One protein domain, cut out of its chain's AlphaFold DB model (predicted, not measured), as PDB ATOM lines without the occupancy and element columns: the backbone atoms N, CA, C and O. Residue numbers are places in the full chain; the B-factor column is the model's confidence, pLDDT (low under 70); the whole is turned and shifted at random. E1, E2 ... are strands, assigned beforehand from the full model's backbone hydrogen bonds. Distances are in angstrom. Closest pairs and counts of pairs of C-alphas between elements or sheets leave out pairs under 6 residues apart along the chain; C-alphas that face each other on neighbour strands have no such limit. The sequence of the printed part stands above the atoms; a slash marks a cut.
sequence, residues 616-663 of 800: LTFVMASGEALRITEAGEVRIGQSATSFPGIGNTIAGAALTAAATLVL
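Overview. This is residues 616 to 663 of the 800 residues of the protein "Peptidase S74 domain-containing protein" of Stappia sp (UniProt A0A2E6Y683). Five strands side by side make one flat, gently twisted up-and-down sheet, and the long loop of residues 637 to 651 folds partly over one face near E3 to E5. The 48 printed residues hold strands E1 to E5, a meander, each strand the antiparallel neighbour of the one before; the class is all strand, though with 21 residues in named elements. The whole is compact, radius of gyration of the C-alphas 10.2 A, spanning 28 by 23 by 12 A.

Along the chain. E1, residues 616 to 620, begins at C-alpha 616 (-20.289, -1.467, -18.462) and is 13.6 A long. E2, residues 623 to 628, is 15.0 A long. E3 is residues 634 to 636, E4 652 to 655, and E5 661 to 663, ending at C-alpha 663 (-27.607, 7.916, -1.681).

Arrangement. Hairpin E1 and E2 has N 618 and O 626 at 2.8 A; hairpin E4 and E5 has N 654 and O 662 at 2.9 A. E1 and E5 are edge strands, apart.

Size, cuts and confidence. The C-alphas of Ala 621 and Ala 658 are farthest apart, 31.0 A. The printed part has no cut; the link E3 to E4 is long. No printed residue is under 70 in pLDDT.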
ATOM      1  N   LEU A 616     -19.130  -0.618 -18.174       93.50
ATOM      2  CA  LEU A 616     -20.289  -1.467 -18.462       93.50
ATOM      3  C   LEU A 616     -21.562  -0.691 -18.115       93.50
ATOM      4  O   LEU A 616     -21.918  -0.563 -16.942       93.50
ATOM      5  N   THR A 617     -22.240  -0.157 -19.130       93.19
ATOM      6  CA  THR A 617     -23.490   0.606 -18.978       93.19
ATOM      7  C   THR A 617     -24.716  -0.230 -19.326       93.19
ATOM      8  O   THR A 617     -24.730  -0.939 -20.330       93.19
ATOM      9  N   PHE A 618     -25.785  -0.065 -18.555       94.75
ATOM     10  CA  PHE A 618     -27.100  -0.643 -18.805       94.75
ATOM     11  C   PHE A 618     -28.074   0.494 -19.107       94.75
ATOM     12  O   PHE A 618     -28.314   1.359 -18.262       94.75
ATOM     13  N   VAL A 619     -28.616   0.502 -20.324       93.88
ATOM     14  CA  VAL A 619     -29.456   1.583 -20.856       93.88
ATOM     15  C   VAL A 619     -30.895   1.091 -21.017       93.88
ATOM     16  O   VAL A 619     -31.127   0.017 -21.563       93.88
ATOM     17  N   MET A 620     -31.862   1.893 -20.575       92.44
ATOM     18  CA  MET A 620     -33.300   1.650 -20.713       92.44
ATOM     19  C   MET A 620     -33.945   2.856 -21.392       92.44
ATOM     20  O   MET A 620     -33.770   3.980 -20.932       92.44
ATOM     21  N   ALA A 621     -34.688   2.638 -22.482       89.31
ATOM     22  CA  ALA A 621     -35.389   3.702 -23.214       89.31
ATOM     23  C   ALA A 621     -34.516   4.955 -23.466       89.31
ATOM     24  O   ALA A 621     -34.967   6.076 -23.256       89.31
ATOM     25  N   SER A 622     -33.262   4.754 -23.898       85.06
ATOM     26  CA  SER A 622     -32.210   5.766 -24.142       85.06
ATOM     27  C   SER A 622     -31.558   6.446 -22.922       85.06
ATOM     28  O   SER A 622     -30.595   7.185 -23.103       85.06
ATOM     29  N   GLY A 623     -31.996   6.157 -21.692       86.00
ATOM     30  CA  GLY A 623     -31.359   6.638 -20.460       86.00
ATOM     31  C   GLY A 623     -30.475   5.580 -19.792       86.00
ATOM     32  O   GLY A 623     -30.828   4.402 -19.748       86.00
ATOM     33  N   GLU A 624     -29.329   5.982 -19.247       94.19
ATOM     34  CA  GLU A 624     -28.468   5.089 -18.465       94.19
ATOM     35  C   GLU A 624     -29.086   4.806 -17.088       94.19
ATOM     36  O   GLU A 624     -29.299   5.717 -16.289       94.19
ATOM     37  N   ALA A 625     -29.376   3.535 -16.810       94.44
ATOM     38  CA  ALA A 625     -29.980   3.088 -15.558       94.44
ATOM     39  C   ALA A 625     -28.929   2.613 -14.543       94.44
ATOM     40  O   ALA A 625     -29.081   2.848 -13.343       94.44
ATOM     41  N   LEU A 626     -27.869   1.948 -15.015       96.25
ATOM     42  CA  LEU A 626     -26.774   1.442 -14.187       96.25
ATOM     43  C   LEU A 626     -25.450   1.526 -14.946       96.25
ATOM     44  O   LEU A 626     -25.407   1.274 -16.149       96.25
ATOM     45  N   ARG A 627     -24.362   1.807 -14.231       94.75
ATOM     46  CA  ARG A 627     -22.995   1.746 -14.755       94.75
ATOM     47  C   ARG A 627     -22.046   1.095 -13.766       94.75
ATOM     48  O   ARG A 627     -22.073   1.419 -12.582       94.75
ATOM     49  N   ILE A 628     -21.165   0.243 -14.284       94.44
ATOM     50  CA  ILE A 628     -19.931  -0.171 -13.613       94.44
ATOM     51  C   ILE A 628     -18.780   0.561 -14.299       94.44
ATOM     52  O   ILE A 628     -18.553   0.380 -15.494       94.44
ATOM     53  N   THR A 629     -18.111   1.442 -13.561       92.44
ATOM     54  CA  THR A 629     -17.002   2.259 -14.084       92.44
ATOM     55  C   THR A 629     -15.709   1.455 -14.183       92.44
ATOM     56  O   THR A 629     -15.564   0.408 -13.552       92.44
ATOM     57  N   GLU A 630     -14.728   1.979 -14.912       88.81
ATOM     58  CA  GLU A 630     -13.376   1.419 -14.999       88.81
ATOM     59  C   GLU A 630     -12.655   1.416 -13.640       88.81
ATOM     60  O   GLU A 630     -11.751   0.617 -13.414       88.81
ATOM     61  N   ALA A 631     -13.080   2.283 -12.713       88.81
ATOM     62  CA  ALA A 631     -12.590   2.335 -11.337       88.81
ATOM     63  C   ALA A 631     -13.264   1.306 -10.403       88.81
ATOM     64  O   ALA A 631     -12.931   1.248  -9.221       88.81
ATOM     65  N   GLY A 632     -14.216   0.506 -10.903       90.56
ATOM     66  CA  GLY A 632     -14.927  -0.514 -10.123       90.56
ATOM     67  C   GLY A 632     -16.108   0.012  -9.301       90.56
ATOM     68  O   GLY A 632     -16.617  -0.691  -8.432       90.56
ATOM     69  N   GLU A 633     -16.561   1.239  -9.554       95.12
ATOM     70  CA  GLU A 633     -17.740   1.799  -8.884       95.12
ATOM     71  C   GLU A 633     -19.033   1.345  -9.559       95.12
ATOM     72  O   GLU A 633     -19.115   1.354 -10.790       95.12
ATOM     73  N   VAL A 634     -20.063   1.058  -8.761       96.75
ATOM     74  CA  VAL A 634     -21.422   0.797  -9.254       96.75
ATOM     75  C   VAL A 634     -22.273   2.040  -9.041       96.75
ATOM     76  O   VAL A 634     -22.459   2.480  -7.907       96.75
ATOM     77  N   ARG A 635     -22.807   2.600 -10.122       95.94
ATOM     78  CA  ARG A 635     -23.658   3.796 -10.119       95.94
ATOM     79  C   ARG A 635     -25.039   3.446 -10.656       95.94
ATOM     80  O   ARG A 635     -25.144   2.720 -11.641       95.94
ATOM     81  N   ILE A 636     -26.092   3.936 -10.006       95.38
ATOM     82  CA  ILE A 636     -27.489   3.652 -10.361       95.38
ATOM     83  C   ILE A 636     -28.252   4.970 -10.473       95.38
ATOM     84  O   ILE A 636     -28.223   5.787  -9.549       95.38
ATOM     85  N   GLY A 637     -28.939   5.160 -11.601       92.31
ATOM     86  CA  GLY A 637     -29.729   6.357 -11.902       92.31
ATOM     87  C   GLY A 637     -28.908   7.623 -12.166       92.31
ATOM     88  O   GLY A 637     -29.480   8.705 -12.220       92.31
ATOM     89  N   GLN A 638     -27.585   7.505 -12.311       92.00
ATOM     90  CA  GLN A 638     -26.672   8.620 -12.568       92.00
ATOM     91  C   GLN A 638     -25.376   8.138 -13.229       92.00
ATOM     92  O   GLN A 638     -24.940   7.011 -12.989       92.00
ATOM     93  N   SER A 639     -24.741   9.009 -14.017       92.12
ATOM     94  CA  SER A 639     -23.494   8.716 -14.743       92.12
ATOM     95  C   SER A 639     -22.327   9.653 -14.391       92.12
ATOM     96  O   SER A 639     -21.204   9.446 -14.852       92.12
ATOM     97  N   ALA A 640     -22.560  10.672 -13.561       89.81
ATOM     98  CA  ALA A 640     -21.709  11.858 -13.487       89.81
ATOM     99  C   ALA A 640     -20.731  11.890 -12.302       89.81
ATOM    100  O   ALA A 640     -19.656  12.469 -12.431       89.81
ATOM    101  N   THR A 641     -21.058  11.287 -11.154       92.38
ATOM    102  CA  THR A 641     -20.270  11.479  -9.918       92.38
ATOM    103  C   THR A 641     -20.185  10.220  -9.061       92.38
ATOM    104  O   THR A 641     -21.100   9.403  -9.044       92.38
ATOM    105  N   SER A 642     -19.097  10.064  -8.306       93.56
ATOM    106  CA  SER A 642     -18.968   9.027  -7.271       93.56
ATOM    107  C   SER A 642     -19.771   9.356  -6.005       93.56
ATOM    108  O   SER A 642     -20.063   8.464  -5.212       93.56
ATOM    109  N   PHE A 643     -20.141  10.629  -5.811       94.62
ATOM    110  CA  PHE A 643     -20.756  11.137  -4.582       94.62
ATOM    111  C   PHE A 643     -22.027  11.949  -4.879       94.62
ATOM    112  O   PHE A 643     -22.014  13.178  -4.771       94.62
ATOM    113  N   PRO A 644     -23.132  11.306  -5.293       94.75
ATOM    114  CA  PRO A 644     -24.393  12.009  -5.520       94.75
ATOM    115  C   PRO A 644     -24.851  12.715  -4.230       94.75
ATOM    116  O   PRO A 644     -24.787  12.133  -3.149       94.75
ATOM    117  N   GLY A 645     -25.262  13.983  -4.323       93.19
ATOM    118  CA  GLY A 645     -25.744  14.784  -3.186       93.19
ATOM    119  C   GLY A 645     -24.666  15.444  -2.313       93.19
ATOM    120  O   GLY A 645     -24.965  16.369  -1.561       93.19
ATOM    121  N   ILE A 646     -23.397  15.025  -2.402       93.25
ATOM    122  CA  ILE A 646     -22.303  15.623  -1.619       93.25
ATOM    123  C   ILE A 646     -21.673  16.752  -2.436       93.25
ATOM    124  O   ILE A 646     -20.931  16.516  -3.390       93.25
ATOM    125  N   GLY A 647     -22.010  17.997  -2.091       91.38
ATOM    126  CA  GLY A 647     -21.559  19.183  -2.828       91.38
ATOM    127  C   GLY A 647     -22.194  19.341  -4.219       91.38
ATOM    128  O   GLY A 647     -21.714  20.137  -5.019       91.38
ATOM    129  N   ASN A 648     -23.252  18.581  -4.523       92.81
ATOM    130  CA  ASN A 648     -24.013  18.637  -5.774       92.81
ATOM    131  C   ASN A 648     -25.480  18.235  -5.537       92.81
ATOM    132  O   ASN A 648     -25.810  17.707  -4.480       92.81
ATOM    133  N   THR A 649     -26.349  18.449  -6.527       93.12
ATOM    134  CA  THR A 649     -27.780  18.080  -6.484       93.12
ATOM    135  C   THR A 649     -28.106  16.871  -7.367       93.12
ATOM    136  O   THR A 649     -29.229  16.730  -7.834       93.12
ATOM    137  N   ILE A 650     -27.125  16.015  -7.671       94.19
ATOM    138  CA  ILE A 650     -27.353  14.824  -8.496       94.19
ATOM    139  C   ILE A 650     -28.043  13.766  -7.631       94.19
ATOM    140  O   ILE A 650     -27.506  13.348  -6.602       94.19
ATOM    141  N   ALA A 651     -29.228  13.331  -8.056       94.38
ATOM    142  CA  ALA A 651     -29.937  12.197  -7.477       94.38
ATOM    143  C   ALA A 651     -29.372  10.865  -8.002       94.38
ATOM    144  O   ALA A 651     -28.887  10.783  -9.129       94.38
ATOM    145  N   GLY A 652     -29.442   9.815  -7.187       94.31
ATOM    146  CA  GLY A 652     -28.994   8.469  -7.538       94.31
ATOM    147  C   GLY A 652     -28.281   7.759  -6.391       94.31
ATOM    148  O   GLY A 652     -28.205   8.253  -5.263       94.31
ATOM    149  N   ALA A 653     -27.743   6.583  -6.700       95.12
ATOM    150  CA  ALA A 653     -26.957   5.785  -5.771       95.12
ATOM    151  C   ALA A 653     -25.566   5.491  -6.339       95.12
ATOM    152  O   ALA A 653     -25.399   5.322  -7.550       95.12
ATOM    153  N   ALA A 654     -24.573   5.406  -5.458       96.38
ATOM    154  CA  ALA A 654     -23.228   4.962  -5.796       96.38
ATOM    155  C   ALA A 654     -22.669   4.044  -4.702       96.38
ATOM    156  O   ALA A 654     -22.762   4.359  -3.515       96.38
ATOM    157  N   LEU A 655     -22.070   2.927  -5.115       97.19
ATOM    158  CA  LEU A 655     -21.128   2.153  -4.314       97.19
ATOM    159  C   LEU A 655     -19.726   2.444  -4.849       97.19
ATOM    160  O   LEU A 655     -19.397   2.058  -5.974       97.19
ATOM    161  N   THR A 656     -18.919   3.153  -4.064       95.25
ATOM    162  CA  THR A 656     -17.559   3.529  -4.469       95.25
ATOM    163  C   THR A 656     -16.596   2.348  -4.337       95.25
ATOM    164  O   THR A 656     -16.844   1.406  -3.580       95.25
ATOM    165  N   ALA A 657     -15.442   2.421  -5.007       91.75
ATOM    166  CA  ALA A 657     -14.377   1.422  -4.879       91.75
ATOM    167  C   ALA A 657     -13.836   1.289  -3.437       91.75
ATOM    168  O   ALA A 657     -13.325   0.241  -3.050       91.75
ATOM    169  N   ALA A 658     -14.002   2.331  -2.612       93.00
ATOM    170  CA  ALA A 658     -13.690   2.330  -1.181       93.00
ATOM    171  C   ALA A 658     -14.837   1.776  -0.305       93.00
ATOM    172  O   ALA A 658     -14.864   2.015   0.900       93.00
ATOM    173  N   ALA A 659     -15.802   1.068  -0.905       92.81
ATOM    174  CA  ALA A 659     -16.961   0.462  -0.248       92.81
ATOM    175  C   ALA A 659     -17.886   1.458   0.482       92.81
ATOM    176  O   ALA A 659     -18.531   1.112   1.472       92.81
ATOM    177  N   THR A 660     -17.981   2.700  -0.004       94.50
ATOM    178  CA  THR A 660     -18.933   3.688   0.532       94.50
ATOM    179  C   THR A 660     -20.247   3.625  -0.236       94.50
ATOM    180  O   THR A 660     -20.239   3.748  -1.460       94.50
ATOM    181  N   LEU A 661     -21.369   3.475   0.474       95.00
ATOM    182  CA  LEU A 661     -22.709   3.646  -0.088       95.00
ATOM    183  C   LEU A 661     -23.134   5.114   0.037       95.00
ATOM    184  O   LEU A 661     -23.235   5.633   1.147       95.00
ATOM    185  N   VAL A 662     -23.412   5.763  -1.091       95.50
ATOM    186  CA  VAL A 662     -23.892   7.148  -1.159       95.50
ATOM    187  C   VAL A 662     -25.254   7.164  -1.838       95.50
ATOM    188  O   VAL A 662     -25.424   6.568  -2.902       95.50
ATOM    189  N   LEU A 663     -26.223   7.836  -1.219       95.38
ATOM    190  CA  LEU A 663     -27.607   7.916  -1.681       95.38
ATOM    191  C   LEU A 663     -28.046   9.377  -1.678       95.38
ATOM    192  O   LEU A 663     -27.918  10.057  -0.662       95.38
TER     193      LEU A 663